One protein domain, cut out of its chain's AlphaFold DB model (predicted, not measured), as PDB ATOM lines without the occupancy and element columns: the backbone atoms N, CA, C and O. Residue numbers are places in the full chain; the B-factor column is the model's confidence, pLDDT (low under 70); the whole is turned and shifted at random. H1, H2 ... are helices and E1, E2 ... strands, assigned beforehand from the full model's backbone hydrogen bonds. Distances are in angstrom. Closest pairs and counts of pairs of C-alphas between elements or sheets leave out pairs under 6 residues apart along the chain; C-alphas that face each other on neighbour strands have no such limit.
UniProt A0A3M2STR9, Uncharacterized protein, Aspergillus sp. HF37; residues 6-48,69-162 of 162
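AT A GLANCE: This is residues 6 to 48 and 69 to 162 of the 162 residues of an uncharacterized protein of Aspergillus sp. HF37 (UniProt A0A3M2STR9). A twisted sheet of five strands, with the hairpin E1-E2 reaching past the other strands as a long arm, has H4 packed over one face, while H1, H2 and H3 gather near the end away from the arm's tip. The turn at Ser 90 and Gly 91 makes the tip of the arm. The printed part has 137 residues, with four named helices and five named strands in the order H1 H2 H3 E1 E2 E3 H4 E4 E5; the sheet, in the order E3 E2 E1 E4 E5, is antiparallel, and the class is mixed, helices and strands. The whole is compact by its radius of gyration of the C-alphas, 16.2 A, with an elongated outline of 56 by 32 by 26 A.

IN THESE COORDINATES: Find C-alpha 78 at (-6.778, 39.923, -15.095); from there E1, residues 78 to 89, runs 35.7 A. E2, residues 92 to 104, returns over 40.3 A, and E3 is residues 110 to 114. E4, residues 141 to 149, spans 25.7 A; E5, residues 155 to 161, spans 19.9 A and ends at C-alpha 161, (-5.552, 31.111, -1.643). Look for H1 at residues 6 to 14, beginning at C-alpha 6, (-19.917, 48.199, -8.622). H2 is residues 21 to 34, 20.2 A long, H3 residues 69 to 76, and H4 residues 120 to 130, 15.1 A long.

HOW THE PARTS SIT: Begin with the hairpin E1 and E2, where N 87 and O 94 are 2.8 A apart, within hydrogen-bond range. E1, E2 and E3 form a meander, each strand the antiparallel neighbour of the one before; between E3 and E2, look at N 111 and O 103, 2.8 A. On the other side of E1, N 80 and O 145 of E4 are 2.8 A apart, and in the hairpin E4 and E5 so are N 144 and O 160. H4 is on one face of the sheet, giving two layers, helix and sheet, at a height over the sheet of 9.2 A; it lies over E4 and only just over E1 and E5, with 3 C-alphas falling on each of these two, and runs slantwise to the strands, at 48 degrees to E4 on the local plane. H3 stands at the sheet's level; its Ala 76 and Met 148 of E4 have the closest C-alphas of that pair, 5.8 A apart. H2 only grazes the sheet with residues 27 to 34, and H1 only grazes it with residues 13 to 14. H1 and H2 touch, about perpendicular at 77 degrees, with the closest C-alphas, those of Ile 9 and Ala 26, 4.8 A apart. H1 and H3 only just touch, with 3 pairs of C-alphas within 8 A, the closest those of Ala 14 and Tyr 73, 7.0 A. H4 is apart from H1, H2 and H3. In H1, H2, H3 and H4 every O i to N i+4 pair is within hydrogen-bond range.

THE WHOLE: The C-alphas farthest apart, those of Cys 48 and Ser 90, are 56.1 A apart. Residues 49 to 68 are not printed, and C-alphas 48 and 69 across this cut are 14.9 A apart. Of the links that are printed whole, none is long. Residues 35 to 48 hold no named element. The model's mean pLDDT over the printed part is 90.9, and no printed residue is under 70.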
ATOM      1  N   ASP A   6     -20.575  48.191  -7.313       87.38
ATOM      2  CA  ASP A   6     -19.917  48.199  -8.622       87.38
ATOM      3  C   ASP A   6     -19.255  49.539  -8.971       87.38
ATOM      4  O   ASP A   6     -18.158  49.565  -9.531       87.38
ATOM      5  N   CYS A   7     -19.876  50.657  -8.587       86.31
ATOM      6  CA  CYS A   7     -19.257  51.975  -8.715       86.31
ATOM      7  C   CYS A   7     -18.103  52.155  -7.742       86.31
ATOM      8  O   CYS A   7     -17.082  52.728  -8.112       86.31
ATOM      9  N   ALA A   8     -18.250  51.652  -6.514       89.81
ATOM     10  CA  ALA A   8     -17.163  51.680  -5.548       89.81
ATOM     11  C   ALA A   8     -15.962  50.883  -6.070       89.81
ATOM     12  O   ALA A   8     -14.853  51.399  -6.051       89.81
ATOM     13  N   ILE A   9     -16.173  49.681  -6.620       91.31
ATOM     14  CA  ILE A   9     -15.105  48.862  -7.210       91.31
ATOM     15  C   ILE A   9     -14.355  49.638  -8.288       91.31
ATOM     16  O   ILE A   9     -13.130  49.707  -8.233       91.31
ATOM     17  N   LEU A  10     -15.064  50.253  -9.235       89.50
ATOM     18  CA  LEU A  10     -14.419  51.006 -10.306       89.50
ATOM     19  C   LEU A  10     -13.629  52.216  -9.783       89.50
ATOM     20  O   LEU A  10     -12.471  52.395 -10.150       89.50
ATOM     21  N   LEU A  11     -14.235  53.037  -8.920       89.50
ATOM     22  CA  LEU A  11     -13.594  54.245  -8.392       89.50
ATOM     23  C   LEU A  11     -12.395  53.910  -7.499       89.50
ATOM     24  O   LEU A  11     -11.347  54.545  -7.588       89.50
ATOM     25  N   CYS A  12     -12.529  52.885  -6.662       92.19
ATOM     26  CA  CYS A  12     -11.453  52.421  -5.801       92.19
ATOM     27  C   CYS A  12     -10.324  51.798  -6.613       92.19
ATOM     28  O   CYS A  12      -9.168  52.075  -6.320       92.19
ATOM     29  N   MET A  13     -10.628  51.040  -7.669       90.81
ATOM     30  CA  MET A  13      -9.618  50.522  -8.592       90.81
ATOM     31  C   MET A  13      -8.846  51.652  -9.275       90.81
ATOM     32  O   MET A  13      -7.617  51.628  -9.265       90.81
ATOM     33  N   ALA A  14      -9.544  52.675  -9.777       89.25
ATOM     34  CA  ALA A  14      -8.911  53.854 -10.364       89.25
ATOM     35  C   ALA A  14      -7.978  54.570  -9.367       89.25
ATOM     36  O   ALA A  14      -6.970  55.141  -9.774       89.25
ATOM     37  N   GLY A  15      -8.273  54.509  -8.064       87.94
ATOM     38  CA  GLY A  15      -7.433  55.041  -6.986       87.94
ATOM     39  C   GLY A  15      -6.404  54.070  -6.389       87.94
ATOM     40  O   GLY A  15      -5.751  54.440  -5.417       87.94
ATOM     41  N   GLY A  16      -6.276  52.839  -6.901       88.06
ATOM     42  CA  GLY A  16      -5.354  51.834  -6.354       88.06
ATOM     43  C   GLY A  16      -5.788  51.217  -5.015       88.06
ATOM     44  O   GLY A  16      -4.940  50.787  -4.242       88.06
ATOM     45  N   PHE A  17      -7.094  51.173  -4.736       88.81
ATOM     46  CA  PHE A  17      -7.710  50.732  -3.475       88.81
ATOM     47  C   PHE A  17      -7.172  51.481  -2.244       88.81
ATOM     48  O   PHE A  17      -6.519  50.889  -1.383       88.81
ATOM     49  N   PRO A  18      -7.460  52.792  -2.119       89.06
ATOM     50  CA  PRO A  18      -7.067  53.548  -0.938       89.06
ATOM     51  C   PRO A  18      -7.726  52.968   0.328       89.06
ATOM     52  O   PRO A  18      -8.809  52.383   0.249       89.06
ATOM     53  N   PRO A  19      -7.119  53.153   1.516       89.00
ATOM     54  CA  PRO A  19      -7.631  52.605   2.769       89.00
ATOM     55  C   PRO A  19      -8.861  53.393   3.255       89.00
ATOM     56  O   PRO A  19      -8.778  54.210   4.170       89.00
ATOM     57  N   SER A  20     -10.014  53.156   2.631       91.62
ATOM     58  CA  SER A  20     -11.329  53.625   3.075       91.62
ATOM     59  C   SER A  20     -12.265  52.448   3.339       91.62
ATOM     60  O   SER A  20     -12.048  51.335   2.848       91.62
ATOM     61  N   ALA A  21     -13.323  52.678   4.120       91.00
ATOM     62  CA  ALA A  21     -14.315  51.644   4.408       91.00
ATOM     63  C   ALA A  21     -15.006  51.165   3.120       91.00
ATOM     64  O   ALA A  21     -15.207  49.968   2.924       91.00
ATOM     65  N   GLU A  22     -15.303  52.096   2.213       90.12
ATOM     66  CA  GLU A  22     -15.932  51.830   0.923       90.12
ATOM     67  C   GLU A  22     -15.018  51.008   0.012       90.12
ATOM     68  O   GLU A  22     -15.463  50.019  -0.568       90.12
ATOM     69  N   CYS A  23     -13.733  51.364  -0.077       92.19
ATOM     70  CA  CYS A  23     -12.783  50.645  -0.921       92.19
ATOM     71  C   CYS A  23     -12.392  49.287  -0.351       92.19
ATOM     72  O   CYS A  23     -12.208  48.344  -1.117       92.19
ATOM     73  N   THR A  24     -12.368  49.146   0.974       92.44
ATOM     74  CA  THR A  24     -12.208  47.838   1.621       92.44
ATOM     75  C   THR A  24     -13.390  46.928   1.286       92.44
ATOM     76  O   THR A  24     -13.196  45.787   0.873       92.44
ATOM     77  N   ALA A  25     -14.625  47.432   1.398       91.88
ATOM     78  CA  ALA A  25     -15.818  46.672   1.026       91.88
ATOM     79  C   ALA A  25     -15.821  46.298  -0.467       91.88
ATOM     80  O   ALA A  25     -16.144  45.166  -0.823       91.88
ATOM     81  N   ALA A  26     -15.408  47.225  -1.334       92.12
ATOM     82  CA  ALA A  26     -15.267  46.980  -2.764       92.12
ATOM     83  C   ALA A  26     -14.222  45.893  -3.068       92.12
ATOM     84  O   ALA A  26     -14.488  44.994  -3.862       92.12
ATOM     85  N   GLN A  27     -13.059  45.928  -2.411       91.88
ATOM     86  CA  GLN A  27     -12.014  44.916  -2.579       91.88
ATOM     87  C   GLN A  27     -12.493  43.530  -2.133       91.88
ATOM     88  O   GLN A  27     -12.261  42.541  -2.827       91.88
ATOM     89  N   VAL A  28     -13.215  43.460  -1.010       92.69
ATOM     90  CA  VAL A  28     -13.827  42.214  -0.524       92.69
ATOM     91  C   VAL A  28     -14.826  41.662  -1.538       92.69
ATOM     92  O   VAL A  28     -14.789  40.468  -1.826       92.69
ATOM     93  N   GLU A  29     -15.684  42.504  -2.118       92.88
ATOM     94  CA  GLU A  29     -16.646  42.055  -3.130       92.88
ATOM     95  C   GLU A  29     -15.950  41.583  -4.414       92.88
ATOM     96  O   GLU A  29     -16.336  40.558  -4.973       92.88
ATOM     97  N   VAL A  30     -14.882  42.259  -4.855       93.06
ATOM     98  CA  VAL A  30     -14.056  41.782  -5.976       93.06
ATOM     99  C   VAL A  30     -13.504  40.394  -5.677       93.06
ATOM    100  O   VAL A  30     -13.675  39.487  -6.489       93.06
ATOM    101  N   ILE A  31     -12.891  40.207  -4.505       92.44
ATOM    102  CA  ILE A  31     -12.353  38.912  -4.080       92.44
ATOM    103  C   ILE A  31     -13.466  37.857  -4.047       92.44
ATOM    104  O   ILE A  31     -13.268  36.760  -4.567       92.44
ATOM    105  N   ARG A  32     -14.651  38.183  -3.518       91.94
ATOM    106  CA  ARG A  32     -15.815  37.282  -3.476       91.94
ATOM    107  C   ARG A  32     -16.279  36.856  -4.872       91.94
ATOM    108  O   ARG A  32     -16.643  35.704  -5.063       91.94
ATOM    109  N   ARG A  33     -16.264  37.761  -5.853       93.00
ATOM    110  CA  ARG A  33     -16.653  37.452  -7.243       93.00
ATOM    111  C   ARG A  33     -15.642  36.565  -7.946       93.00
ATOM    112  O   ARG A  33     -16.014  35.726  -8.761       93.00
ATOM    113  N   VAL A  34     -14.362  36.743  -7.626       92.19
ATOM    114  CA  VAL A  34     -13.295  35.961  -8.249       92.19
ATOM    115  C   VAL A  34     -12.962  34.678  -7.486       92.19
ATOM    116  O   VAL A  34     -12.240  33.846  -8.028       92.19
ATOM    117  N   THR A  35     -13.498  34.465  -6.272       87.94
ATOM    118  CA  THR A  35     -13.202  33.288  -5.430       87.94
ATOM    119  C   THR A  35     -14.424  32.647  -4.746       87.94
ATOM    120  O   THR A  35     -15.198  33.354  -4.107       87.94
ATOM    121  N   PRO A  36     -14.534  31.299  -4.711       76.31
ATOM    122  CA  PRO A  36     -14.069  30.306  -5.685       76.31
ATOM    123  C   PRO A  36     -15.081  30.155  -6.842       76.31
ATOM    124  O   PRO A  36     -16.083  30.852  -6.901       76.31
ATOM    125  N   TRP A  37     -14.829  29.232  -7.774       75.25
ATOM    126  CA  TRP A  37     -15.684  29.018  -8.952       75.25
ATOM    127  C   TRP A  37     -17.178  28.805  -8.601       75.25
ATOM    128  O   TRP A  37     -17.451  28.040  -7.668       75.25
ATOM    129  N   PRO A  38     -18.132  29.365  -9.379       83.69
ATOM    130  CA  PRO A  38     -17.960  30.105 -10.639       83.69
ATOM    131  C   PRO A  38     -17.448  31.535 -10.457       83.69
ATOM    132  O   PRO A  38     -17.935  32.274  -9.614       83.69
ATOM    133  N   ILE A  39     -16.455  31.910 -11.273       88.00
ATOM    134  CA  ILE A  39     -15.927  33.277 -11.293       88.00
ATOM    135  C   ILE A  39     -16.930  34.179 -11.999       88.00
ATOM    136  O   ILE A  39     -17.312  33.919 -13.141       88.00
ATOM    137  N   GLU A  40     -17.286  35.265 -11.330       89.06
ATOM    138  CA  GLU A  40     -18.058  36.360 -11.898       89.06
ATOM    139  C   GLU A  40     -17.129  37.499 -12.351       89.06
ATOM    140  O   GLU A  40     -16.063  37.703 -11.756       89.06
ATOM    141  N   PRO A  41     -17.516  38.275 -13.383       89.25
ATOM    142  CA  PRO A  41     -16.765  39.456 -13.786       89.25
ATOM    143  C   PRO A  41     -16.642  40.429 -12.597       89.25
ATOM    144  O   PRO A  41     -17.667  40.827 -12.029       89.25
ATOM    145  N   PRO A  42     -15.424  40.828 -12.189       88.38
ATOM    146  CA  PRO A  42     -15.237  41.673 -11.009       88.38
ATOM    147  C   PRO A  42     -15.824  43.076 -11.203       88.38
ATOM    148  O   PRO A  42     -16.365  43.645 -10.258       88.38
ATOM    149  N   LEU A  43     -15.787  43.602 -12.432       87.50
ATOM    150  CA  LEU A  43     -16.429  44.852 -12.833       87.50
ATOM    151  C   LEU A  43     -17.755  44.570 -13.551       87.50
ATOM    152  O   LEU A  43     -17.779  44.127 -14.701       87.50
ATOM    153  N   GLN A  44     -18.868  44.881 -12.895       84.50
ATOM    154  CA  GLN A  44     -20.203  44.815 -13.494       84.50
ATOM    155  C   GLN A  44     -20.660  46.231 -13.853       84.50
ATOM    156  O   GLN A  44     -21.516  46.818 -13.196       84.50
ATOM    157  N   LEU A  45     -20.035  46.816 -14.881       76.38
ATOM    158  CA  LEU A  45     -20.197  48.238 -15.231       76.38
ATOM    159  C   LEU A  45     -21.655  48.636 -15.530       76.38
ATOM    160  O   LEU A  45     -22.033  49.776 -15.288       76.38
ATOM    161  N   TRP A  46     -22.497  47.696 -15.967       73.44
ATOM    162  CA  TRP A  46     -23.933  47.909 -16.193       73.44
ATOM    163  C   TRP A  46     -24.731  48.204 -14.909       73.44
ATOM    164  O   TRP A  46     -25.788  48.825 -14.981       73.44
ATOM    165  N   ASN A  47     -24.226  47.804 -13.738       72.94
ATOM    166  CA  ASN A  47     -24.812  48.128 -12.432       72.94
ATOM    167  C   ASN A  47     -24.283  49.449 -11.859       72.94
ATOM    168  O   ASN A  47     -24.753  49.903 -10.813       72.94
ATOM    169  N   CYS A  48     -23.299  50.064 -12.520       72.19
ATOM    170  CA  CYS A  48     -22.758  51.350 -12.129       72.19
ATOM    171  C   CYS A  48     -23.188  52.443 -13.118       72.19
ATOM    172  O   CYS A  48     -22.447  52.756 -14.055       72.19
ATOM    173  N   GLU A  69     -10.968  55.826 -20.684       84.62
ATOM    174  CA  GLU A  69     -10.399  55.635 -19.353       84.62
ATOM    175  C   GLU A  69     -11.045  54.452 -18.612       84.62
ATOM    176  O   GLU A  69     -10.351  53.565 -18.127       84.62
ATOM    177  N   ILE A  70     -12.380  54.358 -18.604       85.25
ATOM    178  CA  ILE A  70     -13.072  53.220 -17.977       85.25
ATOM    179  C   ILE A  70     -12.734  51.911 -18.702       85.25
ATOM    180  O   ILE A  70     -12.555  50.874 -18.059       85.25
ATOM    181  N   ARG A  71     -12.608  51.950 -20.036       86.94
ATOM    182  CA  ARG A  71     -12.158  50.788 -20.816       86.94
ATOM    183  C   ARG A  71     -10.742  50.375 -20.456       86.94
ATOM    184  O   ARG A  71     -10.500  49.185 -20.331       86.94
ATOM    185  N   GLN A  72      -9.837  51.325 -20.230       88.75
ATOM    186  CA  GLN A  72      -8.486  51.014 -19.773       88.75
ATOM    187  C   GLN A  72      -8.514  50.238 -18.450       88.75
ATOM    188  O   GLN A  72      -7.875  49.192 -18.362       88.75
ATOM    189  N   TYR A  73      -9.283  50.695 -17.454       90.62
ATOM    190  CA  TYR A  73      -9.401  49.978 -16.178       90.62
ATOM    191  C   TYR A  73      -9.993  48.581 -16.363       90.62
ATOM    192  O   TYR A  73      -9.436  47.613 -15.850       90.62
ATOM    193  N   ARG A  74     -11.076  48.462 -17.145       91.50
ATOM    194  CA  ARG A  74     -11.717  47.182 -17.480       91.50
ATOM    195  C   ARG A  74     -10.736  46.212 -18.137       91.50
ATOM    196  O   ARG A  74     -10.581  45.086 -17.674       91.50
ATOM    197  N   ASP A  75     -10.074  46.648 -19.201       92.00
ATOM    198  CA  ASP A  75      -9.210  45.812 -20.038       92.00
ATOM    199  C   ASP A  75      -7.911  45.420 -19.311       92.00
ATOM    200  O   ASP A  75      -7.284  44.412 -19.646       92.00
ATOM    201  N   ALA A  76      -7.509  46.192 -18.297       93.56
ATOM    202  CA  ALA A  76      -6.361  45.888 -17.453       93.56
ATOM    203  C   ALA A  76      -6.638  44.815 -16.384       93.56
ATOM    204  O   ALA A  76      -5.682  44.296 -15.796       93.56
ATOM    205  N   VAL A  77      -7.908  44.473 -16.128       95.25
ATOM    206  CA  VAL A  77      -8.265  43.431 -15.161       95.25
ATOM    207  C   VAL A  77      -7.860  42.053 -15.676       95.25
ATOM    208  O   VAL A  77      -8.302  41.601 -16.734       95.25
ATOM    209  N   GLU A  78      -7.089  41.331 -14.864       96.31
ATOM    210  CA  GLU A  78      -6.778  39.923 -15.095       96.31
ATOM    211  C   GLU A  78      -7.019  39.089 -13.848       96.31
ATOM    212  O   GLU A  78      -6.509  39.399 -12.776       96.31
ATOM    213  N   VAL A  79      -7.738  37.983 -14.005       96.94
ATOM    214  CA  VAL A  79      -7.992  37.015 -12.938       96.94
ATOM    215  C   VAL A  79      -7.390  35.677 -13.344       96.94
ATOM    216  O   VAL A  79      -7.922  34.968 -14.201       96.94
ATOM    217  N   TRP A  80      -6.267  35.326 -12.731       97.06
ATOM    218  CA  TRP A  80      -5.561  34.078 -12.986       97.06
ATOM    219  C   TRP A  80      -6.000  32.997 -12.004       97.06
ATOM    220  O   TRP A  80      -5.682  33.067 -10.822       97.06
ATOM    221  N   GLU A  81      -6.682  31.967 -12.495       95.81
ATOM    222  CA  GLU A  81      -6.883  30.715 -11.768       95.81
ATOM    223  C   GLU A  81      -5.620  29.864 -11.888       95.81
ATOM    224  O   GLU A  81      -5.267  29.395 -12.975       95.81
ATOM    225  N   LEU A  82      -4.947  29.650 -10.762       95.94
ATOM    226  CA  LEU A  82      -3.696  28.911 -10.695       95.94
ATOM    227  C   LEU A  82      -3.872  27.707  -9.778       95.94
ATOM    228  O   LEU A  82      -4.357  27.822  -8.651       95.94
ATOM    229  N   SER A  83      -3.450  26.535 -10.237       95.12
ATOM    230  CA  SER A  83      -3.329  25.382  -9.350       95.12
ATOM    231  C   SER A  83      -2.143  24.508  -9.710       95.12
ATOM    232  O   SER A  83      -1.750  24.417 -10.872       95.12
ATOM    233  N   LYS A  84      -1.590  23.862  -8.688       94.88
ATOM    234  CA  LYS A  84      -0.570  22.832  -8.810       94.88
ATOM    235  C   LYS A  84      -0.924  21.662  -7.908       94.88
ATOM    236  O   LYS A  84      -1.237  21.863  -6.732       94.88
ATOM    237  N   ARG A  85      -0.811  20.452  -8.452       92.81
ATOM    238  CA  ARG A  85      -0.863  19.203  -7.694       92.81
ATOM    239  C   ARG A  85       0.343  18.341  -8.039       92.81
ATOM    240  O   ARG A  85       0.485  17.938  -9.189       92.81
ATOM    241  N   SER A  86       1.176  18.066  -7.044       91.06
ATOM    242  CA  SER A  86       2.319  17.159  -7.118       91.06
ATOM    243  C   SER A  86       1.974  15.834  -6.447       91.06
ATOM    244  O   SER A  86       1.450  15.813  -5.329       91.06
ATOM    245  N   GLN A  87       2.265  14.733  -7.131       87.81
ATOM    246  CA  GLN A  87       2.119  13.372  -6.631       87.81
ATOM    247  C   GLN A  87       3.479  12.679  -6.654       87.81
ATOM    248  O   GLN A  87       4.327  12.950  -7.501       87.81
ATOM    249  N   SER A  88       3.722  11.809  -5.677       86.62
ATOM    250  CA  SER A  88       4.951  11.018  -5.581       86.62
ATOM    251  C   SER A  88       4.583   9.541  -5.594       86.62
ATOM    252  O   SER A  88       3.711   9.126  -4.833       86.62
ATOM    253  N   GLY A  89       5.239   8.766  -6.452       81.50
ATOM    254  CA  GLY A  89       5.032   7.328  -6.597       81.50
ATOM    255  C   GLY A  89       6.352   6.571  -6.721       81.50
ATOM    256  O   GLY A  89       7.434   7.155  -6.653       81.50
ATOM    257  N   SER A  90       6.272   5.255  -6.925       77.94
ATOM    258  CA  SER A  90       7.451   4.388  -7.088       77.94
ATOM    259  C   SER A  90       8.313   4.742  -8.309       77.94
ATOM    260  O   SER A  90       9.492   4.408  -8.326       77.94
ATOM    261  N   GLY A  91       7.743   5.432  -9.305       78.62
ATOM    262  CA  GLY A  91       8.432   5.888 -10.518       78.62
ATOM    263  C   GLY A  91       9.003   7.310 -10.463       78.62
ATOM    264  O   GLY A  91       9.578   7.749 -11.452       78.62
ATOM    265  N   GLY A  92       8.859   8.035  -9.346       83.38
ATOM    266  CA  GLY A  92       9.305   9.427  -9.222       83.38
ATOM    267  C   GLY A  92       8.186  10.388  -8.818       83.38
ATOM    268  O   GLY A  92       7.223   9.995  -8.154       83.38
ATOM    269  N   ARG A  93       8.339  11.669  -9.173       85.00
ATOM    270  CA  ARG A  93       7.347  12.720  -8.908       85.00
ATOM    271  C   ARG A  93       6.766  13.238 -10.210       85.00
ATOM    272  O   ARG A  93       7.490  13.471 -11.165       85.00
ATOM    273  N   GLU A  94       5.465  13.468 -10.198       86.50
ATOM    274  CA  GLU A  94       4.751  14.105 -11.297       86.50
ATOM    275  C   GLU A  94       4.009  15.320 -10.750       86.50
ATOM    276  O   GLU A  94       3.345  15.246  -9.712       86.50
ATOM    277  N   ALA A  95       4.115  16.452 -11.445       89.69
ATOM    278  CA  ALA A  95       3.376  17.658 -11.116       89.69
ATOM    279  C   ALA A  95       2.440  18.038 -12.260       89.69
ATOM    280  O   ALA A  95       2.842  18.143 -13.415       89.69
ATOM    281  N   SER A  96       1.181  18.285 -11.910       91.50
ATOM    282  CA  SER A  96       0.172  18.850 -12.801       91.50
ATOM    283  C   SER A  96      -0.059  20.312 -12.440       91.50
ATOM    284  O   SER A  96      -0.216  20.655 -11.265       91.50
ATOM    285  N   THR A  97      -0.074  21.179 -13.448       94.44
ATOM    286  CA  THR A  97      -0.282  22.621 -13.289       94.44
ATOM    287  C   THR A  97      -1.406  23.099 -14.191       94.44
ATOM    288  O   THR A  97      -1.448  22.743 -15.366       94.44
ATOM    289  N   THR A  98      -2.262  23.968 -13.665       95.44
ATOM    290  CA  THR A  98      -3.321  24.635 -14.427       95.44
ATOM    291  C   THR A  98      -3.160  26.136 -14.278       95.44
ATOM    292  O   THR A  98      -3.087  26.629 -13.152       95.44
ATOM    293  N   ALA A  99      -3.141  26.843 -15.406       97.06
ATOM    294  CA  ALA A  99      -3.199  28.296 -15.468       97.06
ATOM    295  C   ALA A  99      -4.315  28.716 -16.426       97.06
ATOM    296  O   ALA A  99      -4.320  28.343 -17.601       97.06
ATOM    297  N   ILE A 100      -5.287  29.468 -15.919       96.75
ATOM    298  CA  ILE A 100      -6.414  29.966 -16.705       96.75
ATOM    299  C   ILE A 100      -6.542  31.455 -16.434       96.75
ATOM    300  O   ILE A 100      -6.629  31.872 -15.283       96.75
ATOM    301  N   ARG A 101      -6.529  32.255 -17.497       96.94
ATOM    302  CA  ARG A 101      -6.676  33.708 -17.431       96.94
ATOM    303  C   ARG A 101      -8.117  34.058 -17.759       96.94
ATOM    304  O   ARG A 101      -8.606  33.686 -18.827       96.94
ATOM    305  N   ASN A 102      -8.764  34.786 -16.862       96.81
ATOM    306  CA  ASN A 102     -10.041  35.429 -17.115       96.81
ATOM    307  C   ASN A 102      -9.812  36.936 -17.275       96.81
ATOM    308  O   ASN A 102      -9.068  37.530 -16.492       96.81
ATOM    309  N   PHE A 103     -10.383  37.533 -18.316       96.12
ATOM    310  CA  PHE A 103     -10.158  38.935 -18.676       96.12
ATOM    311  C   PHE A 103     -11.322  39.472 -19.509       96.12
ATOM    312  O   PHE A 103     -12.082  38.690 -20.078       96.12
ATOM    313  N   TYR A 104     -11.448  40.792 -19.610       93.56
ATOM    314  CA  TYR A 104     -12.383  41.411 -20.549       93.56
ATOM    315  C   TYR A 104     -11.760  41.462 -21.947       93.56
ATOM    316  O   TYR A 104     -10.648  41.969 -22.113       93.56
ATOM    317  N   ASN A 105     -12.442  40.916 -22.956       91.25
ATOM    318  CA  ASN A 105     -12.047  41.106 -24.353       91.25
ATOM    319  C   ASN A 105     -12.353  42.552 -24.807       91.25
ATOM    320  O   ASN A 105     -12.854  43.379 -24.042       91.25
ATOM    321  N   ARG A 106     -12.050  42.872 -26.068       85.19
ATOM    322  CA  ARG A 106     -12.261  44.229 -26.605       85.19
ATOM    323  C   ARG A 106     -13.738  44.614 -26.639       85.19
ATOM    324  O   ARG A 106     -14.069  45.785 -26.470       85.19
ATOM    325  N   GLU A 107     -14.594  43.623 -26.841       85.19
ATOM    326  CA  GLU A 107     -16.047  43.730 -26.875       85.19
ATOM    327  C   GLU A 107     -16.650  43.941 -25.472       85.19
ATOM    328  O   GLU A 107     -17.798  44.360 -25.356       85.19
ATOM    329  N   GLY A 108     -15.864  43.735 -24.408       83.19
ATOM    330  CA  GLY A 108     -16.294  43.867 -23.018       83.19
ATOM    331  C   GLY A 108     -16.860  42.583 -22.409       83.19
ATOM    332  O   GLY A 108     -17.339  42.621 -21.276       83.19
ATOM    333  N   ASP A 109     -16.768  41.447 -23.104       89.06
ATOM    334  CA  ASP A 109     -17.126  40.141 -22.557       89.06
ATOM    335  C   ASP A 109     -16.024  39.629 -21.635       89.06
ATOM    336  O   ASP A 109     -14.833  39.679 -21.956       89.06
ATOM    337  N   PHE A 110     -16.424  39.058 -20.504       92.81
ATOM    338  CA  PHE A 110     -15.495  38.410 -19.592       92.81
ATOM    339  C   PHE A 110     -15.224  36.975 -20.051       92.81
ATOM    340  O   PHE A 110     -16.054  36.077 -19.896       92.81
ATOM    341  N   VAL A 111     -14.058  36.767 -20.652       94.38
ATOM    342  CA  VAL A 111     -13.674  35.507 -21.287       94.38
ATOM    343  C   VAL A 111     -12.729  34.709 -20.404       94.38
ATOM    344  O   VAL A 111     -11.857  35.262 -19.739       94.38
ATOM    345  N   ARG A 112     -12.871  33.385 -20.450       95.38
ATOM    346  CA  ARG A 112     -12.028  32.424 -19.735       95.38
ATOM    347  C   ARG A 112     -11.148  31.667 -20.716       95.38
ATOM    348  O   ARG A 112     -11.663  30.981 -21.596       95.38
ATOM    349  N   GLN A 113      -9.831  31.737 -20.549       96.19
ATOM    350  CA  GLN A 113      -8.890  31.139 -21.494       96.19
ATOM    351  C   GLN A 113      -7.765  30.383 -20.785       96.19
ATOM    352  O   GLN A 113      -7.000  30.964 -20.013       96.19
ATOM    353  N   ALA A 114      -7.628  29.088 -21.086       96.44
ATOM    354  CA  ALA A 114      -6.495  28.286 -20.633       96.44
ATOM    355  C   ALA A 114      -5.186  28.802 -21.242       96.44
ATOM    356  O   ALA A 114      -5.130  29.125 -22.429       96.44
ATOM    357  N   GLN A 115      -4.143  28.878 -20.422       96.38
ATOM    358  CA  GLN A 115      -2.853  29.439 -20.803       96.38
ATOM    359  C   GLN A 115      -1.791  28.345 -20.772       96.38
ATOM    360  O   GLN A 115      -1.543  27.735 -19.734       96.38
ATOM    361  N   SER A 116      -1.147  28.114 -21.915       90.94
ATOM    362  CA  SER A 116       0.043  27.261 -22.006       90.94
ATOM    363  C   SER A 116       1.306  27.995 -21.557       90.94
ATOM    364  O   SER A 116       2.214  27.378 -21.009       90.94
ATOM    365  N   ASN A 117       1.345  29.315 -21.751       91.38
ATOM    366  CA  ASN A 117       2.475  30.168 -21.408       91.38
ATOM    367  C   ASN A 117       2.067  31.154 -20.317       91.38
ATOM    368  O   ASN A 117       1.225  32.026 -20.528       91.38
ATOM    369  N   VAL A 118       2.682  31.017 -19.146       93.81
ATOM    370  CA  VAL A 118       2.425  31.887 -17.999       93.81
ATOM    371  C   VAL A 118       3.440  33.034 -17.994       93.81
ATOM    372  O   VAL A 118       4.643  32.765 -18.001       93.81
ATOM    373  N   PRO A 119       3.004  34.307 -17.959       96.12
ATOM    374  CA  PRO A 119       3.911  35.446 -17.883       96.12
ATOM    375  C   PRO A 119       4.845  35.379 -16.668       96.12
ATOM    376  O   PRO A 119       4.488  34.858 -15.607       96.12
ATOM    377  N   SER A 120       6.034  35.970 -16.795       95.50
ATOM    378  CA  SER A 120       7.047  35.959 -15.732       95.50
ATOM    379  C   SER A 120       6.547  36.576 -14.425       95.50
ATOM    380  O   SER A 120       6.835  36.035 -13.363       95.50
ATOM    381  N   TRP A 121       5.741  37.641 -14.482       95.50
ATOM    382  CA  TRP A 121       5.170  38.280 -13.290       95.50
ATOM    383  C   TRP A 121       4.209  37.357 -12.519       95.50
ATOM    384  O   TRP A 121       4.210  37.366 -11.291       95.50
ATOM    385  N   VAL A 122       3.449  36.502 -13.216       97.19
ATOM    386  CA  VAL A 122       2.571  35.501 -12.584       97.19
ATOM    387  C   VAL A 122       3.415  34.415 -11.921       97.19
ATOM    388  O   VAL A 122       3.173  34.038 -10.778       97.19
ATOM    389  N   SER A 123       4.452  33.939 -12.615       95.25
ATOM    390  CA  SER A 123       5.371  32.929 -12.075       95.25
ATOM    391  C   SER A 123       6.178  33.454 -10.880       95.25
ATOM    392  O   SER A 123       6.425  32.713  -9.924       95.25
ATOM    393  N   ALA A 124       6.545  34.738 -10.896       96.12
ATOM    394  CA  ALA A 124       7.161  35.428  -9.769       96.12
ATOM    395  C   ALA A 124       6.200  35.487  -8.574       96.12
ATOM    396  O   ALA A 124       6.586  35.076  -7.485       96.12
ATOM    397  N   ALA A 125       4.935  35.878  -8.782       97.00
ATOM    398  CA  ALA A 125       3.919  35.878  -7.726       97.00
ATOM    399  C   ALA A 125       3.728  34.482  -7.105       97.00
ATOM    400  O   ALA A 125       3.747  34.341  -5.882       97.00
ATOM    401  N   VAL A 126       3.643  33.427  -7.926       96.62
ATOM    402  CA  VAL A 126       3.584  32.037  -7.431       96.62
ATOM    403  C   VAL A 126       4.793  31.713  -6.554       96.62
ATOM    404  O   VAL A 126       4.634  31.150  -5.471       96.62
ATOM    405  N   THR A 127       5.997  32.071  -7.000       95.94
ATOM    406  CA  THR A 127       7.231  31.788  -6.255       95.94
ATOM    407  C   THR A 127       7.242  32.523  -4.918       95.94
ATOM    408  O   THR A 127       7.517  31.906  -3.891       95.94
ATOM    409  N   THR A 128       6.853  33.799  -4.908       97.00
ATOM    410  CA  THR A 128       6.742  34.620  -3.696       97.00
ATOM    411  C   THR A 128       5.769  34.022  -2.679       97.00
ATOM    412  O   THR A 128       6.093  33.950  -1.498       97.00
ATOM    413  N   HIS A 129       4.595  33.552  -3.115       96.62
ATOM    414  CA  HIS A 129       3.554  33.072  -2.197       96.62
ATOM    415  C   HIS A 129       3.661  31.592  -1.819       96.62
ATOM    416  O   HIS A 129       3.107  31.179  -0.799       96.62
ATOM    417  N   THR A 130       4.335  30.770  -2.626       95.19
ATOM    418  CA  THR A 130       4.403  29.312  -2.413       95.19
ATOM    419  C   THR A 130       5.808  28.798  -2.107       95.19
ATOM    420  O   THR A 130       5.972  27.618  -1.789       95.19
ATOM    421  N   GLY A 131       6.830  29.648  -2.250       94.00
ATOM    422  CA  GLY A 131       8.242  29.275  -2.145       94.00
ATOM    423  C   GLY A 131       8.745  28.384  -3.286       94.00
ATOM    424  O   GLY A 131       9.903  27.981  -3.274       94.00
ATOM    425  N   ASN A 132       7.899  28.050  -4.265       92.12
ATOM    426  CA  ASN A 132       8.222  27.137  -5.356       92.12
ATOM    427  C   ASN A 132       7.889  27.776  -6.706       92.12
ATOM    428  O   ASN A 132       6.825  28.370  -6.874       92.12
ATOM    429  N   ALA A 133       8.760  27.587  -7.698       91.56
ATOM    430  CA  ALA A 133       8.465  27.999  -9.068       91.56
ATOM    431  C   ALA A 133       7.215  27.281  -9.594       91.56
ATOM    432  O   ALA A 133       6.980  26.112  -9.272       91.56
ATOM    433  N   PHE A 134       6.428  27.930 -10.457       91.81
ATOM    434  CA  PHE A 134       5.232  27.305 -11.030       91.81
ATOM    435  C   PHE A 134       5.557  26.019 -11.810       91.81
ATOM    436  O   PHE A 134       4.826  25.046 -11.686       91.81
ATOM    437  N   SER A 135       6.715  25.958 -12.471       88.44
ATOM    438  CA  SER A 135       7.232  24.774 -13.176       88.44
ATOM    439  C   SER A 135       7.869  23.702 -12.281       88.44
ATOM    440  O   SER A 135       8.188  22.625 -12.769       88.44
ATOM    441  N   SER A 136       8.084  23.973 -10.987       88.19
ATOM    442  CA  SER A 136       8.694  23.006 -10.060       88.19
ATOM    443  C   SER A 136       7.828  21.752  -9.897       88.19
ATOM    444  O   SER A 136       6.603  21.856  -9.798       88.19
ATOM    445  N   GLU A 137       8.458  20.586  -9.751       87.06
ATOM    446  CA  GLU A 137       7.778  19.333  -9.386       87.06
ATOM    447  C   GLU A 137       7.246  19.338  -7.943       87.06
ATOM    448  O   GLU A 137       6.479  18.459  -7.550       87.06
ATOM    449  N   PHE A 138       7.637  20.332  -7.139       87.31
ATOM    450  CA  PHE A 138       7.265  20.463  -5.736       87.31
ATOM    451  C   PHE A 138       6.152  21.492  -5.508       87.31
ATOM    452  O   PHE A 138       5.966  22.464  -6.254       87.31
ATOM    453  N   GLY A 139       5.447  21.283  -4.396       88.50
ATOM    454  CA  GLY A 139       4.393  22.158  -3.906       88.50
ATOM    455  C   GLY A 139       2.999  21.755  -4.382       88.50
ATOM    456  O   GLY A 139       2.815  21.094  -5.400       88.50
ATOM    457  N   ASN A 140       2.003  22.176  -3.608       93.00
ATOM    458  CA  ASN A 140       0.590  21.999  -3.905       93.00
ATOM    459  C   ASN A 140      -0.131  23.291  -3.546       93.00
ATOM    460  O   ASN A 140       0.002  23.775  -2.418       93.00
ATOM    461  N   PHE A 141      -0.891  23.851  -4.479       95.06
ATOM    462  CA  PHE A 141      -1.686  25.037  -4.194       95.06
ATOM    463  C   PHE A 141      -2.862  25.179  -5.154       95.06
ATOM    464  O   PHE A 141      -2.874  24.619  -6.251       95.06
ATOM    465  N   ARG A 142      -3.832  25.979  -4.728       95.31
ATOM    466  CA  ARG A 142      -4.871  26.560  -5.562       95.31
ATOM    467  C   ARG A 142      -5.024  28.012  -5.131       95.31
ATOM    468  O   ARG A 142      -5.003  28.308  -3.937       95.31
ATOM    469  N   ALA A 143      -5.053  28.912  -6.100       95.81
ATOM    470  CA  ALA A 143      -5.116  30.336  -5.840       95.81
ATOM    471  C   ALA A 143      -5.735  31.090  -7.013       95.81
ATOM    472  O   ALA A 143      -5.726  30.616  -8.152       95.81
ATOM    473  N   ILE A 144      -6.263  32.267  -6.706       96.31
ATOM    474  CA  ILE A 144      -6.491  33.330  -7.671       96.31
ATOM    475  C   ILE A 144      -5.368  34.349  -7.533       96.31
ATOM    476  O   ILE A 144      -5.013  34.733  -6.421       96.31
ATOM    477  N   LEU A 145      -4.835  34.795  -8.665       96.88
ATOM    478  CA  LEU A 145      -4.018  35.996  -8.751       96.88
ATOM    479  C   LEU A 145      -4.785  37.035  -9.568       96.88
ATOM    480  O   LEU A 145      -4.933  36.906 -10.783       96.88
ATOM    481  N   LEU A 146      -5.302  38.043  -8.878       95.88
ATOM    482  CA  LEU A 146      -5.981  39.180  -9.478       95.88
ATOM    483  C   LEU A 146      -4.952  40.271  -9.776       95.88
ATOM    484  O   LEU A 146      -4.089  40.544  -8.948       95.88
ATOM    485  N   ARG A 147      -5.061  40.911 -10.936       95.94
ATOM    486  CA  ARG A 147      -4.301  42.104 -11.305       95.94
ATOM    487  C   ARG A 147      -5.246  43.189 -11.790       95.94
ATOM    488  O   ARG A 147      -6.160  42.903 -12.558       95.94
ATOM    489  N   MET A 148      -5.006  44.417 -11.350       94.81
ATOM    490  CA  MET A 148      -5.777  45.605 -11.719       94.81
ATOM    491  C   MET A 148      -4.824  46.775 -11.969       94.81
ATOM    492  O   MET A 148      -3.660  46.707 -11.574       94.81
ATOM    493  N   GLN A 149      -5.303  47.823 -12.638       94.56
ATOM    494  CA  GLN A 149      -4.521  49.021 -12.937       94.56
ATOM    495  C   GLN A 149      -5.257  50.272 -12.458       94.56
ATOM    496  O   GLN A 149      -6.470  50.371 -12.629       94.56
ATOM    497  N   ASP A 150      -4.514  51.209 -11.877       92.56
ATOM    498  CA  ASP A 150      -5.031  52.508 -11.448       92.56
ATOM    499  C   ASP A 150      -4.905  53.592 -12.539       92.56
ATOM    500  O   ASP A 150      -4.369  53.361 -13.628       92.56
ATOM    501  N   HIS A 151      -5.385  54.804 -12.249       90.44
ATOM    502  CA  HIS A 151      -5.340  55.949 -13.171       90.44
ATOM    503  C   HIS A 151      -3.927  56.418 -13.545       90.44
ATOM    504  O   HIS A 151      -3.746  57.089 -14.559       90.44
ATOM    505  N   THR A 152      -2.911  56.070 -12.750       92.19
ATOM    506  CA  THR A 152      -1.506  56.385 -13.047       92.19
ATOM    507  C   THR A 152      -0.868  55.353 -13.978       92.19
ATOM    508  O   THR A 152       0.248  55.549 -14.460       92.19
ATOM    509  N   GLY A 153      -1.575  54.253 -14.249       91.06
ATOM    510  CA  GLY A 153      -1.064  53.108 -14.985       91.06
ATOM    511  C   GLY A 153      -0.321  52.100 -14.104       91.06
ATOM    512  O   GLY A 153       0.209  51.118 -14.636       91.06
ATOM    513  N   ALA A 154      -0.282  52.297 -12.783       93.50
ATOM    514  CA  ALA A 154       0.359  51.366 -11.868       93.50
ATOM    515  C   ALA A 154      -0.513  50.122 -11.672       93.50
ATOM    516  O   ALA A 154      -1.734  50.202 -11.537       93.50
ATOM    517  N   TYR A 155       0.129  48.952 -11.674       94.06
ATOM    518  CA  TYR A 155      -0.548  47.679 -11.459       94.06
ATOM    519  C   TYR A 155      -0.526  47.288  -9.985       94.06
ATOM    520  O   TYR A 155       0.529  47.297  -9.350       94.06
ATOM    521  N   THR A 156      -1.671  46.841  -9.483       92.75
ATOM    522  CA  THR A 156      -1.804  46.170  -8.189       92.75
ATOM    523  C   THR A 156      -2.126  44.697  -8.407       92.75
ATOM    524  O   THR A 156      -2.764  44.324  -9.396       92.75
ATOM    525  N   THR A 157      -1.650  43.838  -7.506       94.62
ATOM    526  CA  THR A 157      -1.894  42.395  -7.569       94.62
ATOM    527  C   THR A 157      -2.344  41.857  -6.227       94.62
ATOM    528  O   THR A 157      -1.717  42.159  -5.217       94.62
ATOM    529  N   GLU A 158      -3.353  40.993  -6.242       94.00
ATOM    530  CA  GLU A 158      -3.898  40.341  -5.054       94.00
ATOM    531  C   GLU A 158      -3.835  38.822  -5.204       94.00
ATOM    532  O   GLU A 158      -4.336  38.256  -6.180       94.00
ATOM    533  N   TRP A 159      -3.213  38.157  -4.229       95.50
ATOM    534  CA  TRP A 159      -3.116  36.701  -4.168       95.50
ATOM    535  C   TRP A 159      -4.119  36.146  -3.163       95.50
ATOM    536  O   TRP A 159      -4.014  36.388  -1.962       95.50
ATOM    537  N   VAL A 160      -5.051  35.326  -3.643       94.44
ATOM    538  CA  VAL A 160      -6.093  34.718  -2.813       94.44
ATOM    539  C   VAL A 160      -5.985  33.204  -2.886       94.44
ATOM    540  O   VAL A 160      -6.238  32.594  -3.923       94.44
ATOM    541  N   ARG A 161      -5.610  32.573  -1.772       93.12
ATOM    542  CA  ARG A 161      -5.552  31.111  -1.643       93.12
ATOM    543  C   ARG A 161      -6.906  30.567  -1.187       93.12
ATOM    544  O   ARG A 161      -7.528  31.169  -0.318       93.12
ATOM    545  N   TYR A 162      -7.316  29.421  -1.729       85.69
ATOM    546  CA  TYR A 162      -8.563  28.736  -1.370       85.69
ATOM    547  C   TYR A 162      -8.493  27.227  -1.634       85.69
ATOM    548  O   TYR A 162      -7.542  26.782  -2.320       85.69
TER     549      TYR A 162